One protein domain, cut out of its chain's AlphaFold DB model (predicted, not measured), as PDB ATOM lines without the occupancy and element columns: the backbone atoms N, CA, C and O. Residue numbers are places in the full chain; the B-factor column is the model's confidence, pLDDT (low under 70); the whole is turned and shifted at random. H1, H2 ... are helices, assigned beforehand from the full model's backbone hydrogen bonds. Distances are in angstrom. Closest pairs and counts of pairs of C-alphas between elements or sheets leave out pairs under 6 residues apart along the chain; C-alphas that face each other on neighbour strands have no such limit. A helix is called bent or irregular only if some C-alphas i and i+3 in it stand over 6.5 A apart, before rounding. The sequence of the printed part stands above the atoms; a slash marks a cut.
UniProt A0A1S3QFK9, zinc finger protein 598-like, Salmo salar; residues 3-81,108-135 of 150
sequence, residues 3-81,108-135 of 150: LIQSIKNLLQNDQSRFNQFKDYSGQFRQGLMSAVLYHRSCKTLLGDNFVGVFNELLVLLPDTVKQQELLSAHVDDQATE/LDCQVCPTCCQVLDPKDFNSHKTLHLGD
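This is residues 3 to 81 and 108 to 135 of the 150 residues of the protein "zinc finger protein 598-like" of Salmo salar (UniProt A0A1S3QFK9). A long helix, H3, folded back on itself as a sharp V, makes the core of a small body of helices: H2 packs on its first arm, H1 on its second arm, and H4 packs on both arms. H5 makes a separate part toward one end of the long axis, touching no other helix, and the unnamed stretch of residues 108 to 121, with a short antiparallel pairing inside it, leads into it. The printed part has 107 residues with five named helices, H1 to H5 in chain order, and no named strand; the class is all helix. The whole is compact, with a radius of gyration of the C-alphas of 14.6 A, yet its outline is elongated, spanning 46 by 28 by 27 A.

H3, residues 35 to 59, is the longest helix; by its hydrogen bonds it was assigned as one helix, but it is bent, with C-alphas 45 and 48 standing 9.4 A apart. Its arm H3a holds residues 35 to 45 and measures 15.2 A from first to last C-alpha; C-alpha 35 is at (-1.402, -5.108, 17.268). Its arm H3b holds residues 48 to 59 and measures 19.2 A; it is itself irregular, with C-alphas 52 and 55 at 6.9 A. Residues 46 and 47 belong to neither arm. H4, residues 64 to 80, measures 24.9 A, and H2, residues 15 to 29, measures 20.9 A. H1, residues 3 to 10, measures 10.4 A and begins with C-alpha 3 at (-18.255, 3.550, 12.539). H5, residues 122 to 133, measures 17.5 A and ends with C-alpha 133 at (3.892, 17.501, -3.584); it is irregular, but only just, with C-alphas 123 and 126 at 6.9 A.

H3 is the hub, touching three other helices. Its arms H3a and H3b only just touch, with 3 pairs of C-alphas within 8 A, and only at the corner by their link, where the closest C-alphas are those of Lys 43 and Phe 50, 5.6 A apart. The arms run opposite ways at a steep tilt of 43 degrees. H3a touches H4 at a steep tilt of 64 degrees, the same way, and the closest C-alphas are those of Ala 35 and Leu 70, 4.8 A apart. H3b and H4 form a helical hairpin at a shallow tilt of 25 degrees; they touch through residues 58 to 59 of H3b and 67 to 71 of H4 alone, with the C-alphas of Leu 58 and Gln 67 closest at 5.8 A. H2 and H3a form another helical hairpin at a shallow tilt of 9 degrees, opposite ways, with the C-alphas of Tyr 24 and Tyr 38 closest at 6.5 A. H1 touches H3b at a shallow tilt of 9 degrees, opposite ways, with the C-alphas of Leu 3 and Glu 56 closest at 6.8 A. H1 and H2 are close but not clearly touching, the C-alphas of Lys 8 and Phe 18 being closest at 6.4 A. H5 is apart from H1, H2, H3a, H3b and H4. In H1, H2, H3a and H4 every O i to N i+4 pair is within hydrogen-bond range; in H3b and in H5 4 of 8 are.

The two C-alphas farthest apart are those of Asp 14 and Asp 135, 46.8 A. Residues 82 to 107 are not printed, and C-alphas 81 and 108 stand 15.8 A apart across this cut, which lies in the link from H4 to H5. The links H1 to H2, H2 to H3 and H3 to H4 are tight. Residues 111 to 112 pair antiparallel with residues 119 to 120. The mean pLDDT of the printed part is 83.1, and residues 80 to 81, 108 to 110 and 133 to 135 are under 70.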
ATOM      1  N   LEU A   3     -18.957   4.710  11.973       83.88
ATOM      2  CA  LEU A   3     -18.255   3.550  12.539       83.88
ATOM      3  C   LEU A   3     -18.754   3.133  13.931       83.88
ATOM      4  O   LEU A   3     -19.026   1.960  14.176       83.88
ATOM      5  N   ILE A   4     -18.888   4.081  14.863       85.75
ATOM      6  CA  ILE A   4     -19.333   3.783  16.234       85.75
ATOM      7  C   ILE A   4     -20.747   3.185  16.231       85.75
ATOM      8  O   ILE A   4     -21.034   2.273  17.008       85.75
ATOM      9  N   GLN A   5     -21.627   3.690  15.364       84.25
ATOM     10  CA  GLN A   5     -22.996   3.202  15.219       84.25
ATOM     11  C   GLN A   5     -23.001   1.797  14.599       84.25
ATOM     12  O   GLN A   5     -23.686   0.912  15.116       84.25
ATOM     13  N   SER A   6     -22.179   1.571  13.570       86.25
ATOM     14  CA  SER A   6     -21.984   0.265  12.934       86.25
ATOM     15  C   SER A   6     -21.488  -0.776  13.934       86.25
ATOM     16  O   SER A   6     -22.097  -1.831  14.070       86.25
ATOM     17  N   ILE A   7     -20.456  -0.460  14.721       86.94
ATOM     18  CA  ILE A   7     -19.915  -1.360  15.751       86.94
ATOM     19  C   ILE A   7     -20.968  -1.671  16.819       86.94
ATOM     20  O   ILE A   7     -21.119  -2.827  17.209       86.94
ATOM     21  N   LYS A   8     -21.736  -0.672  17.276       88.25
ATOM     22  CA  LYS A   8     -22.848  -0.921  18.206       88.25
ATOM     23  C   LYS A   8     -23.883  -1.870  17.609       88.25
ATOM     24  O   LYS A   8     -24.346  -2.755  18.319       88.25
ATOM     25  N   ASN A   9     -24.224  -1.712  16.331       88.81
ATOM     26  CA  ASN A   9     -25.178  -2.585  15.655       88.81
ATOM     27  C   ASN A   9     -24.638  -4.020  15.506       88.81
ATOM     28  O   ASN A   9     -25.338  -4.977  15.827       88.81
ATOM     29  N   LEU A  10     -23.362  -4.174  15.129       87.62
ATOM     30  CA  LEU A  10     -22.685  -5.477  15.063       87.62
ATOM     31  C   LEU A  10     -22.664  -6.196  16.415       87.62
ATOM     32  O   LEU A  10     -22.771  -7.418  16.477       87.62
ATOM     33  N   LEU A  11     -22.564  -5.435  17.504       88.44
ATOM     34  CA  LEU A  11     -22.621  -5.945  18.871       88.44
ATOM     35  C   LEU A  11     -24.049  -6.038  19.422       88.44
ATOM     36  O   LEU A  11     -24.210  -6.190  20.628       88.44
ATOM     37  N   GLN A  12     -25.083  -5.920  18.580       87.88
ATOM     38  CA  GLN A  12     -26.494  -5.989  18.984       87.88
ATOM     39  C   GLN A  12     -26.857  -4.997  20.105       87.88
ATOM     40  O   GLN A  12     -27.712  -5.258  20.949       87.88
ATOM     41  N   ASN A  13     -26.188  -3.842  20.120       87.62
ATOM     42  CA  ASN A  13     -26.295  -2.803  21.141       87.62
ATOM     43  C   ASN A  13     -25.933  -3.275  22.570       87.62
ATOM     44  O   ASN A  13     -26.327  -2.642  23.553       87.62
ATOM     45  N   ASP A  14     -25.145  -4.348  22.693       91.56
ATOM     46  CA  ASP A  14     -24.584  -4.808  23.963       91.56
ATOM     47  C   ASP A  14     -23.537  -3.804  24.472       91.56
ATOM     48  O   ASP A  14     -22.441  -3.648  23.917       91.56
ATOM     49  N   GLN A  15     -23.878  -3.107  25.557       89.94
ATOM     50  CA  GLN A  15     -22.998  -2.104  26.147       89.94
ATOM     51  C   GLN A  15     -21.718  -2.687  26.745       89.94
ATOM     52  O   GLN A  15     -20.691  -2.008  26.718       89.94
ATOM     53  N   SER A  16     -21.753  -3.906  27.284       92.75
ATOM     54  CA  SER A  16     -20.580  -4.531  27.900       92.75
ATOM     55  C   SER A  16     -19.536  -4.835  26.831       92.75
ATOM     56  O   SER A  16     -18.393  -4.380  26.922       92.75
ATOM     57  N   ARG A  17     -19.968  -5.481  25.742       90.88
ATOM     58  CA  ARG A  17     -19.104  -5.764  24.586       90.88
ATOM     59  C   ARG A  17     -18.603  -4.476  23.944       90.88
ATOM     60  O   ARG A  17     -17.423  -4.365  23.623       90.88
ATOM     61  N   PHE A  18     -19.462  -3.467  23.799       91.06
ATOM     62  CA  PHE A  18     -19.044  -2.181  23.241       91.06
ATOM     63  C   PHE A  18     -18.018  -1.461  24.135       91.06
ATOM     64  O   PHE A  18     -17.052  -0.884  23.635       91.06
ATOM     65  N   ASN A  19     -18.176  -1.517  25.460       92.69
ATOM     66  CA  ASN A  19     -17.184  -0.980  26.391       92.69
ATOM     67  C   ASN A  19     -15.860  -1.744  26.315       92.69
ATOM     68  O   ASN A  19     -14.811  -1.106  26.301       92.69
ATOM     69  N   GLN A  20     -15.902  -3.067  26.180       92.94
ATOM     70  CA  GLN A  20     -14.717  -3.900  25.990       92.94
ATOM     71  C   GLN A  20     -13.977  -3.547  24.689       92.94
ATOM     72  O   GLN A  20     -12.760  -3.378  24.696       92.94
ATOM     73  N   PHE A  21     -14.704  -3.322  23.588       91.75
ATOM     74  CA  PHE A  21     -14.122  -2.820  22.340       91.75
ATOM     75  C   PHE A  21     -13.403  -1.473  22.528       91.75
ATOM     76  O   PHE A  21     -12.283  -1.286  22.043       91.75
ATOM     77  N   LYS A  22     -14.036  -0.523  23.230       91.06
ATOM     78  CA  LYS A  22     -13.420   0.781  23.520       91.06
ATOM     79  C   LYS A  22     -12.169   0.637  24.381       91.06
ATOM     80  O   LYS A  22     -11.190   1.326  24.111       91.06
ATOM     81  N   ASP A  23     -12.212  -0.224  25.392       93.88
ATOM     82  CA  ASP A  23     -11.088  -0.465  26.295       93.88
ATOM     83  C   ASP A  23      -9.884  -1.016  25.522       93.88
ATOM     84  O   ASP A  23      -8.809  -0.418  25.536       93.88
ATOM     85  N   TYR A  24     -10.103  -2.046  24.703       93.00
ATOM     86  CA  TYR A  24      -9.105  -2.588  23.779       93.00
ATOM     87  C   TYR A  24      -8.535  -1.529  22.832       93.00
ATOM     88  O   TYR A  24      -7.319  -1.418  22.672       93.00
ATOM     89  N   SER A  25      -9.399  -0.701  22.247       89.81
ATOM     90  CA  SER A  25      -8.975   0.374  21.342       89.81
ATOM     91  C   SER A  25      -8.153   1.446  22.068       89.81
ATOM     92  O   SER A  25      -7.189   1.982  21.519       89.81
ATOM     93  N   GLY A  26      -8.496   1.743  23.323       90.94
ATOM     94  CA  GLY A  26      -7.744   2.645  24.190       90.94
ATOM     95  C   GLY A  26      -6.365   2.091  24.544       90.94
ATOM     96  O   GLY A  26      -5.365   2.780  24.346       90.94
ATOM     97  N   GLN A  27      -6.305   0.838  25.000       91.88
ATOM     98  CA  GLN A  27      -5.062   0.154  25.366       91.88
ATOM     99  C   GLN A  27      -4.103   0.024  24.179       91.88
ATOM    100  O   GLN A  27      -2.906   0.276  24.323       91.88
ATOM    101  N   PHE A  28      -4.616  -0.304  22.989       91.69
ATOM    102  CA  PHE A  28      -3.801  -0.395  21.778       91.69
ATOM    103  C   PHE A  28      -3.155   0.952  21.419       91.69
ATOM    104  O   PHE A  28      -1.939   1.024  21.201       91.69
ATOM    105  N   ARG A  29      -3.938   2.042  21.445       90.69
ATOM    106  CA  ARG A  29      -3.435   3.407  21.205       90.69
ATOM    107  C   ARG A  29      -2.398   3.844  22.238       90.69
ATOM    108  O   ARG A  29      -1.442   4.518  21.881       90.69
ATOM    109  N   GLN A  30      -2.561   3.435  23.493       90.12
ATOM    110  CA  GLN A  30      -1.602   3.715  24.567       90.12
ATOM    111  C   GLN A  30      -0.352   2.819  24.513       90.12
ATOM    112  O   GLN A  30       0.582   3.032  25.277       90.12
ATOM    113  N   GLY A  31      -0.320   1.810  23.635       87.75
ATOM    114  CA  GLY A  31       0.778   0.842  23.567       87.75
ATOM    115  C   GLY A  31       0.783  -0.197  24.685       87.75
ATOM    116  O   GLY A  31       1.757  -0.926  24.820       87.75
ATOM    117  N   LEU A  32      -0.309  -0.308  25.443       90.88
ATOM    118  CA  LEU A  32      -0.492  -1.337  26.471       90.88
ATOM    119  C   LEU A  32      -0.864  -2.702  25.877       90.88
ATOM    120  O   LEU A  32      -0.754  -3.722  26.549       90.88
ATOM    121  N   MET A  33      -1.300  -2.723  24.618       91.25
ATOM    122  CA  MET A  33      -1.668  -3.936  23.898       91.25
ATOM    123  C   MET A  33      -0.996  -3.969  22.525       91.25
ATOM    124  O   MET A  33      -0.887  -2.940  21.856       91.25
ATOM    125  N   SER A  34      -0.544  -5.153  22.102       91.38
ATOM    126  CA  SER A  34       0.081  -5.348  20.791       91.38
ATOM    127  C   SER A  34      -0.958  -5.394  19.670       91.38
ATOM    128  O   SER A  34      -2.113  -5.761  19.891       91.38
ATOM    129  N   ALA A  35      -0.536  -5.073  18.446       90.62
ATOM    130  CA  ALA A  35      -1.402  -5.108  17.268       90.62
ATOM    131  C   ALA A  35      -2.028  -6.487  17.017       90.62
ATOM    132  O   ALA A  35      -3.218  -6.578  16.728       90.62
ATOM    133  N   VAL A  36      -1.254  -7.560  17.201       89.31
ATOM    134  CA  VAL A  36      -1.726  -8.945  17.035       89.31
ATOM    135  C   VAL A  36      -2.814  -9.285  18.056       89.31
ATOM    136  O   VAL A  36      -3.854  -9.839  17.704       89.31
ATOM    137  N   LEU A  37      -2.608  -8.911  19.325       91.62
ATOM    138  CA  LEU A  37      -3.601  -9.133  20.379       91.62
ATOM    139  C   LEU A  37      -4.858  -8.295  20.154       91.62
ATOM    140  O   LEU A  37      -5.965  -8.814  20.306       91.62
ATOM    141  N   TYR A  38      -4.698  -7.029  19.767       92.50
ATOM    142  CA  TYR A  38      -5.816  -6.141  19.469       92.50
ATOM    143  C   TYR A  38      -6.667  -6.687  18.321       92.50
ATOM    144  O   TYR A  38      -7.874  -6.865  18.484       92.50
ATOM    145  N   HIS A  39      -6.027  -7.031  17.200       91.00
ATOM    146  CA  HIS A  39      -6.677  -7.588  16.015       91.00
ATOM    147  C   HIS A  39      -7.501  -8.833  16.352       91.00
ATOM    148  O   HIS A  39      -8.708  -8.868  16.101       91.00
ATOM    149  N   ARG A  40      -6.883  -9.809  17.027       90.12
ATOM    150  CA  ARG A  40      -7.550 -11.050  17.435       90.12
ATOM    151  C   ARG A  40      -8.696 -10.804  18.413       90.12
ATOM    152  O   ARG A  40      -9.744 -11.442  18.300       90.12
ATOM    153  N   SER A  41      -8.518  -9.890  19.367       91.56
ATOM    154  CA  SER A  41      -9.551  -9.552  20.353       91.56
ATOM    155  C   SER A  41     -10.764  -8.914  19.679       91.56
ATOM    156  O   SER A  41     -11.896  -9.315  19.944       91.56
ATOM    157  N   CYS A  42     -10.541  -7.990  18.743       90.62
ATOM    158  CA  CYS A  42     -11.609  -7.391  17.949       90.62
ATOM    159  C   CYS A  42     -12.293  -8.412  17.034       90.62
ATOM    160  O   CYS A  42     -13.521  -8.455  17.020       90.62
ATOM    161  N   LYS A  43     -11.538  -9.279  16.349       88.75
ATOM    162  CA  LYS A  43     -12.087 -10.372  15.527       88.75
ATOM    163  C   LYS A  43     -12.936 -11.337  16.362       88.75
ATOM    164  O   LYS A  43     -14.016 -11.723  15.943       88.75
ATOM    165  N   THR A  44     -12.509 -11.658  17.582       91.00
ATOM    166  CA  THR A  44     -13.280 -12.512  18.508       91.00
ATOM    167  C   THR A  44     -14.560 -11.823  18.996       91.00
ATOM    168  O   THR A  44     -15.592 -12.465  19.188       91.00
ATOM    169  N   LEU A  45     -14.511 -10.506  19.207       90.62
ATOM    170  CA  LEU A  45     -15.634  -9.730  19.728       90.62
ATOM    171  C   LEU A  45     -16.674  -9.376  18.649       90.62
ATOM    172  O   LEU A  45     -17.870  -9.368  18.929       90.62
ATOM    173  N   LEU A  46     -16.238  -9.063  17.432       88.06
ATOM    174  CA  LEU A  46     -17.096  -8.615  16.325       88.06
ATOM    175  C   LEU A  46     -17.395  -9.736  15.317       88.06
ATOM    176  O   LEU A  46     -18.300  -9.595  14.494       88.06
ATOM    177  N   GLY A  47     -16.665 -10.850  15.393       86.12
ATOM    178  CA  GLY A  47     -16.775 -11.971  14.465       86.12
ATOM    179  C   GLY A  47     -16.318 -11.603  13.055       86.12
ATOM    180  O   GLY A  47     -15.512 -10.691  12.853       86.12
ATOM    181  N   ASP A  48     -16.880 -12.286  12.062       81.06
ATOM    182  CA  ASP A  48     -16.532 -12.111  10.645       81.06
ATOM    183  C   ASP A  48     -16.851 -10.704  10.113       81.06
ATOM    184  O   ASP A  48     -16.189 -10.203   9.203       81.06
ATOM    185  N   ASN A  49     -17.804 -10.010  10.743       82.00
ATOM    186  CA  ASN A  49     -18.155  -8.629  10.406       82.00
ATOM    187  C   ASN A  49     -17.060  -7.617  10.773       82.00
ATOM    188  O   ASN A  49     -17.120  -6.466  10.337       82.00
ATOM    189  N   PHE A  50     -16.051  -8.026  11.552       84.88
ATOM    190  CA  PHE A  50     -14.907  -7.182  11.880       84.88
ATOM    191  C   PHE A  50     -14.209  -6.652  10.627       84.88
ATOM    192  O   PHE A  50     -13.843  -5.482  10.594       84.88
ATOM    193  N   VAL A  51     -14.071  -7.477   9.585       82.00
ATOM    194  CA  VAL A  51     -13.373  -7.096   8.347       82.00
ATOM    195  C   VAL A  51     -14.035  -5.882   7.688       82.00
ATOM    196  O   VAL A  51     -13.336  -4.987   7.223       82.00
ATOM    197  N   GLY A  52     -15.370  -5.797   7.731       81.44
ATOM    198  CA  GLY A  52     -16.125  -4.681   7.152       81.44
ATOM    199  C   GLY A  52     -15.913  -3.348   7.872       81.44
ATOM    200  O   GLY A  52     -15.950  -2.302   7.237       81.44
ATOM    201  N   VAL A  53     -15.640  -3.376   9.180       85.38
ATOM    202  CA  VAL A  53     -15.370  -2.170   9.988       85.38
ATOM    203  C   VAL A  53     -13.880  -1.922  10.220       85.38
ATOM    204  O   VAL A  53     -13.502  -0.873  10.737       85.38
ATOM    205  N   PHE A  54     -13.020  -2.873   9.851       86.00
ATOM    206  CA  PHE A  54     -11.585  -2.807  10.104       86.00
ATOM    207  C   PHE A  54     -10.915  -1.680   9.322       86.00
ATOM    208  O   PHE A  54     -10.117  -0.954   9.905       86.00
ATOM    209  N   ASN A  55     -11.260  -1.504   8.040       82.88
ATOM    210  CA  ASN A  55     -10.702  -0.427   7.215       82.88
ATOM    211  C   ASN A  55     -10.998   0.947   7.842       82.88
ATOM    212  O   ASN A  55     -10.086   1.722   8.114       82.88
ATOM    213  N   GLU A  56     -12.269   1.203   8.174       84.88
ATOM    214  CA  GLU A  56     -12.688   2.438   8.844       84.88
ATOM    215  C   GLU A  56     -12.004   2.628  10.207       84.88
ATOM    216  O   GLU A  56     -11.551   3.723  10.535       84.88
ATOM    217  N   LEU A  57     -11.889   1.566  11.007       87.06
ATOM    218  CA  LEU A  57     -11.197   1.612  12.295       87.06
ATOM    219  C   LEU A  57      -9.716   1.975  12.138       87.06
ATOM    220  O   LEU A  57      -9.188   2.763  12.922       87.06
ATOM    221  N   LEU A  58      -9.058   1.404  11.128       85.06
ATOM    222  CA  LEU A  58      -7.645   1.603  10.848       85.06
ATOM    223  C   LEU A  58      -7.363   3.058  10.462       85.06
ATOM    224  O   LEU A  58      -6.505   3.696  11.074       85.06
ATOM    225  N   VAL A  59      -8.117   3.618   9.511       81.31
ATOM    226  CA  VAL A  59      -7.908   5.000   9.041       81.31
ATOM    227  C   VAL A  59      -8.239   6.056  10.101       81.31
ATOM    228  O   VAL A  59      -7.712   7.164  10.041       81.31
ATOM    229  N   LEU A  60      -9.061   5.721  11.103       83.88
ATOM    230  CA  LEU A  60      -9.384   6.614  12.223       83.88
ATOM    231  C   LEU A  60      -8.329   6.646  13.334       83.88
ATOM    232  O   LEU A  60      -8.415   7.489  14.234       83.88
ATOM    233  N   LEU A  61      -7.344   5.745  13.321       82.44
ATOM    234  CA  LEU A  61      -6.242   5.823  14.274       82.44
ATOM    235  C   LEU A  61      -5.402   7.082  13.990       82.44
ATOM    236  O   LEU A  61      -4.974   7.283  12.859       82.44
ATOM    237  N   PRO A  62      -5.107   7.913  15.006       77.38
ATOM    238  CA  PRO A  62      -4.329   9.139  14.811       77.38
ATOM    239  C   PRO A  62      -2.827   8.890  14.604       77.38
ATOM    240  O   PRO A  62      -2.096   9.824  14.298       77.38
ATOM    241  N   ASP A  63      -2.356   7.662  14.828       83.62
ATOM    242  CA  ASP A  63      -0.939   7.303  14.841       83.62
ATOM    243  C   ASP A  63      -0.615   6.373  13.664       83.62
ATOM    244  O   ASP A  63      -1.134   5.254  13.580       83.62
ATOM    245  N   THR A  64       0.258   6.834  12.767       80.38
ATOM    246  CA  THR A  64       0.662   6.111  11.555       80.38
ATOM    247  C   THR A  64       1.446   4.836  11.860       80.38
ATOM    248  O   THR A  64       1.311   3.845  11.140       80.38
ATOM    249  N   VAL A  65       2.202   4.796  12.964       82.50
ATOM    250  CA  VAL A  65       2.926   3.591  13.397       82.50
ATOM    251  C   VAL A  65       1.923   2.516  13.794       82.50
ATOM    252  O   VAL A  65       2.002   1.380  13.326       82.50
ATOM    253  N   LYS A  66       0.912   2.886  14.586       85.38
ATOM    254  CA  LYS A  66      -0.148   1.964  15.021       85.38
ATOM    255  C   LYS A  66      -0.975   1.435  13.858       85.38
ATOM    256  O   LYS A  66      -1.352   0.263  13.867       85.38
ATOM    257  N   GLN A  67      -1.232   2.268  12.851       85.94
ATOM    258  CA  GLN A  67      -1.879   1.826  11.616       85.94
ATOM    259  C   GLN A  67      -1.052   0.745  10.912       85.94
ATOM    260  O   GLN A  67      -1.579  -0.313  10.569       85.94
ATOM    261  N   GLN A  68       0.253   0.965  10.748       83.06
ATOM    262  CA  GLN A  68       1.125   0.002  10.079       83.06
ATOM    263  C   GLN A  68       1.255  -1.316  10.862       83.06
ATOM    264  O   GLN A  68       1.221  -2.395  10.260       83.06
ATOM    265  N   GLU A  69       1.371  -1.248  12.192       87.94
ATOM    266  CA  GLU A  69       1.420  -2.430  13.062       87.94
ATOM    267  C   GLU A  69       0.134  -3.258  12.955       87.94
ATOM    268  O   GLU A  69       0.186  -4.482  12.803       87.94
ATOM    269  N   LEU A  70      -1.025  -2.596  12.996       88.56
ATOM    270  CA  LEU A  70      -2.326  -3.256  12.933       88.56
ATOM    271  C   LEU A  70      -2.615  -3.857  11.554       88.56
ATOM    272  O   LEU A  70      -3.127  -4.977  11.473       88.56
ATOM    273  N   LEU A  71      -2.238  -3.162  10.477       86.62
ATOM    274  CA  LEU A  71      -2.324  -3.695   9.119       86.62
ATOM    275  C   LEU A  71      -1.460  -4.953   8.968       86.62
ATOM    276  O   LEU A  71      -1.922  -5.960   8.434       86.62
ATOM    277  N   SER A  72      -0.232  -4.921   9.491       85.25
ATOM    278  CA  SER A  72       0.687  -6.065   9.436       85.25
ATOM    279  C   SER A  72       0.130  -7.272  10.195       85.25
ATOM    280  O   SER A  72       0.162  -8.388   9.679       85.25
ATOM    281  N   ALA A  73      -0.442  -7.050  11.383       88.12
ATOM    282  CA  ALA A  73      -1.088  -8.103  12.167       88.12
ATOM    283  C   ALA A  73      -2.278  -8.744  11.434       88.12
ATOM    284  O   ALA A  73      -2.450  -9.958  11.489       88.12
ATOM    285  N   HIS A  74      -3.079  -7.950  10.717       86.19
ATOM    286  CA  HIS A  74      -4.195  -8.481   9.935       86.19
ATOM    287  C   HIS A  74      -3.736  -9.359   8.763       86.19
ATOM    288  O   HIS A  74      -4.343 -10.398   8.503       86.19
ATOM    289  N   VAL A  75      -2.676  -8.948   8.062       83.62
ATOM    290  CA  VAL A  75      -2.107  -9.721   6.947       83.62
ATOM    291  C   VAL A  75      -1.541 -11.057   7.441       83.62
ATOM    292  O   VAL A  75      -1.757 -12.082   6.796       83.62
ATOM    293  N   ASP A  76      -0.864 -11.064   8.592       82.88
ATOM    294  CA  ASP A  76      -0.325 -12.281   9.219       82.88
ATOM    295  C   ASP A  76      -1.437 -13.254   9.665       82.88
ATOM    296  O   ASP A  76      -1.385 -14.453   9.372       82.88
ATOM    297  N   ASP A  77      -2.503 -12.723  10.278       81.81
ATOM    298  CA  ASP A  77      -3.699 -13.494  10.643       81.81
ATOM    299  C   ASP A  77      -4.357 -14.114   9.396       81.81
ATOM    300  O   ASP A  77      -4.650 -15.308   9.368       81.81
ATOM    301  N   GLN A  78      -4.493 -13.355   8.303       76.06
ATOM    302  CA  GLN A  78      -5.069 -13.859   7.050       76.06
ATOM    303  C   GLN A  78      -4.179 -14.906   6.353       76.06
ATOM    304  O   GLN A  78      -4.690 -15.834   5.716       76.06
ATOM    305  N   ALA A  79      -2.852 -14.793   6.470       74.06
ATOM    306  CA  ALA A  79      -1.916 -15.773   5.923       74.06
ATOM    307  C   ALA A  79      -2.017 -17.140   6.627       74.06
ATOM    308  O   ALA A  79      -1.765 -18.171   5.996       74.06
ATOM    309  N   THR A  80      -2.420 -17.154   7.898       63.97
ATOM    310  CA  THR A  80      -2.583 -18.375   8.701       63.97
ATOM    311  C   THR A  80      -3.886 -19.122   8.383       63.97
ATOM    312  O   THR A  80      -3.907 -20.353   8.407       63.97
ATOM    313  N   GLU A  81      -4.946 -18.406   7.997       56.78
ATOM    314  CA  GLU A  81      -6.291 -18.968   7.768       56.78
ATOM    315  C   GLU A  81      -6.481 -19.614   6.378       56.78
ATOM    316  O   GLU A  81      -7.498 -20.260   6.117       56.78
ATOM    317  N   LEU A 108      -8.479  -5.820   1.715       57.41
ATOM    318  CA  LEU A 108      -8.572  -4.421   2.111       57.41
ATOM    319  C   LEU A 108      -7.859  -3.601   1.047       57.41
ATOM    320  O   LEU A 108      -6.651  -3.753   0.875       57.41
ATOM    321  N   ASP A 109      -8.579  -2.722   0.358       66.81
ATOM    322  CA  ASP A 109      -8.005  -1.880  -0.694       66.81
ATOM    323  C   ASP A 109      -7.078  -0.763  -0.159       66.81
ATOM    324  O   ASP A 109      -6.773   0.178  -0.882       66.81
ATOM    325  N   CYS A 110      -6.611  -0.826   1.094       69.38
ATOM    326  CA  CYS A 110      -5.805   0.226   1.718       69.38
ATOM    327  C   CYS A 110      -4.446   0.416   1.012       69.38
ATOM    328  O   CYS A 110      -3.731  -0.550   0.736       69.38
ATOM    329  N   GLN A 111      -4.031   1.670   0.811       74.75
ATOM    330  CA  GLN A 111      -2.706   2.032   0.297       74.75
ATOM    331  C   GLN A 111      -1.862   2.718   1.376       74.75
ATOM    332  O   GLN A 111      -2.348   3.569   2.115       74.75
ATOM    333  N   VAL A 112      -0.573   2.370   1.449       77.00
ATOM    334  CA  VAL A 112       0.378   2.991   2.383       77.00
ATOM    335  C   VAL A 112       1.130   4.121   1.684       77.00
ATOM    336  O   VAL A 112       1.747   3.911   0.636       77.00
ATOM    337  N   CYS A 113       1.088   5.325   2.252       79.12
ATOM    338  CA  CYS A 113       1.847   6.470   1.759       79.12
ATOM    339  C   CYS A 113       3.357   6.226   1.926       79.12
ATOM    340  O   CYS A 113       3.807   6.002   3.046       79.12
ATOM    341  N   PRO A 114       4.174   6.317   0.859       75.38
ATOM    342  CA  PRO A 114       5.620   6.114   0.963       75.38
ATOM    343  C   PRO A 114       6.345   7.267   1.676       75.38
ATOM    344  O   PRO A 114       7.480   7.087   2.102       75.38
ATOM    345  N   THR A 115       5.714   8.440   1.801       76.06
ATOM    346  CA  THR A 115       6.334   9.637   2.392       76.06
ATOM    347  C   THR A 115       6.181   9.685   3.912       76.06
ATOM    348  O   THR A 115       7.128  10.022   4.614       76.06
ATOM    349  N   CYS A 116       5.001   9.340   4.440       75.50
ATOM    350  CA  CYS A 116       4.694   9.422   5.876       75.50
ATOM    351  C   CYS A 116       4.224   8.095   6.494       75.50
ATOM    352  O   CYS A 116       3.821   8.068   7.657       75.50
ATOM    353  N   CYS A 117       4.248   7.005   5.721       77.62
ATOM    354  CA  CYS A 117       3.814   5.662   6.124       77.62
ATOM    355  C   CYS A 117       2.350   5.573   6.589       77.62
ATOM    356  O   CYS A 117       1.963   4.601   7.233       77.62
ATOM    357  N   GLN A 118       1.523   6.571   6.269       77.94
ATOM    358  CA  GLN A 118       0.110   6.572   6.632       77.94
ATOM    359  C   GLN A 118      -0.670   5.565   5.787       77.94
ATOM    360  O   GLN A 118      -0.520   5.530   4.562       77.94
ATOM    361  N   VAL A 119      -1.524   4.775   6.435       80.19
ATOM    362  CA  VAL A 119      -2.448   3.867   5.748       80.19
ATOM    363  C   VAL A 119      -3.715   4.642   5.394       80.19
ATOM    364  O   VAL A 119      -4.342   5.243   6.266       80.19
ATOM    365  N   LEU A 120      -4.076   4.653   4.114       75.31
ATOM    366  CA  LEU A 120      -5.174   5.449   3.567       75.31
ATOM    367  C   LEU A 120      -6.117   4.576   2.745       75.31
ATOM    368  O   LEU A 120      -5.697   3.589   2.135       75.31
ATOM    369  N   ASP A 121      -7.384   4.983   2.687       75.00
ATOM    370  CA  ASP A 121      -8.311   4.470   1.684       75.00
ATOM    371  C   ASP A 121      -7.799   4.867   0.284       75.00
ATOM    372  O   ASP A 121      -7.284   5.978   0.100       75.00
ATOM    373  N   PRO A 122      -7.908   3.992  -0.726       73.75
ATOM    374  CA  PRO A 122      -7.377   4.255  -2.063       73.75
ATOM    375  C   PRO A 122      -8.050   5.462  -2.727       73.75
ATOM    376  O   PRO A 122      -7.444   6.105  -3.587       73.75
ATOM    377  N   LYS A 123      -9.271   5.825  -2.308       74.06
ATOM    378  CA  LYS A 123      -9.943   7.052  -2.763       74.06
ATOM    379  C   LYS A 123      -9.253   8.314  -2.240       74.06
ATOM    380  O   LYS A 123      -9.157   9.301  -2.967       74.06
ATOM    381  N   ASP A 124      -8.738   8.269  -1.015       77.38
ATOM    382  CA  ASP A 124      -8.083   9.400  -0.348       77.38
ATOM    383  C   ASP A 124      -6.578   9.479  -0.640       77.38
ATOM    384  O   ASP A 124      -5.964  10.538  -0.482       77.38
ATOM    385  N   PHE A 125      -5.974   8.388  -1.120       78.56
ATOM    386  CA  PHE A 125      -4.538   8.301  -1.376       78.56
ATOM    387  C   PHE A 125      -4.027   9.379  -2.339       78.56
ATOM    388  O   PHE A 125      -3.001  10.008  -2.077       78.56
ATOM    389  N   ASN A 126      -4.739   9.629  -3.444       77.00
ATOM    390  CA  ASN A 126      -4.301  10.620  -4.430       77.00
ATOM    391  C   ASN A 126      -4.366  12.047  -3.862       77.00
ATOM    392  O   ASN A 126      -3.418  12.812  -4.022       77.00
ATOM    393  N   SER A 127      -5.435  12.375  -3.131       79.06
ATOM    394  CA  SER A 127      -5.586  13.662  -2.442       79.06
ATOM    395  C   SER A 127      -4.478  13.867  -1.408       79.06
ATOM    396  O   SER A 127      -3.795  14.890  -1.422       79.06
ATOM    397  N   HIS A 128      -4.211  12.862  -0.573       82.75
ATOM    398  CA  HIS A 128      -3.122  12.900   0.400       82.75
ATOM    399  C   HIS A 128      -1.745  13.053  -0.261       82.75
ATOM    400  O   HIS A 128      -0.907  13.817   0.212       82.75
ATOM    401  N   LYS A 129      -1.502  12.364  -1.384       74.19
ATOM    402  CA  LYS A 129      -0.236  12.460  -2.116       74.19
ATOM    403  C   LYS A 129       0.032  13.892  -2.582       74.19
ATOM    404  O   LYS A 129       1.163  14.346  -2.462       74.19
ATOM    405  N   THR A 130      -0.988  14.623  -3.044       73.69
ATOM    406  CA  THR A 130      -0.816  16.027  -3.467       73.69
ATOM    407  C   THR A 130      -0.365  16.957  -2.335       73.69
ATOM    408  O   THR A 130       0.377  17.897  -2.607       73.69
ATOM    409  N   LEU A 131      -0.701  16.654  -1.074       75.12
ATOM    410  CA  LEU A 131      -0.215  17.416   0.086       75.12
ATOM    411  C   LEU A 131       1.302  17.290   0.277       75.12
ATOM    412  O   LEU A 131       1.933  18.241   0.717       75.12
ATOM    413  N   HIS A 132       1.896  16.154  -0.101       75.25
ATOM    414  CA  HIS A 132       3.355  15.980  -0.085       75.25
ATOM    415  C   HIS A 132       4.047  16.638  -1.283       75.25
ATOM    416  O   HIS A 132       5.215  16.996  -1.189       75.25
ATOM    417  N   LEU A 133       3.349  16.798  -2.415       65.75
ATOM    418  CA  LEU A 133       3.892  17.501  -3.584       65.75
ATOM    419  C   LEU A 133       3.912  19.025  -3.384       65.75
ATOM    420  O   LEU A 133       4.795  19.684  -3.920       65.75
ATOM    421  N   GLY A 134       2.973  19.576  -2.607       54.94
ATOM    422  CA  GLY A 134       2.856  21.018  -2.358       54.94
ATOM    423  C   GLY A 134       3.964  21.637  -1.496       54.94
ATOM    424  O   GLY A 134       4.038  22.858  -1.426       54.94
ATOM    425  N   ASP A 135       4.824  20.825  -0.875       51.53
ATOM    426  CA  ASP A 135       5.950  21.285  -0.043       51.53
ATOM    427  C   ASP A 135       7.309  21.187  -0.772       51.53
ATOM    428  O   ASP A 135       8.341  21.590  -0.245       51.53
TER     429      ASP A 135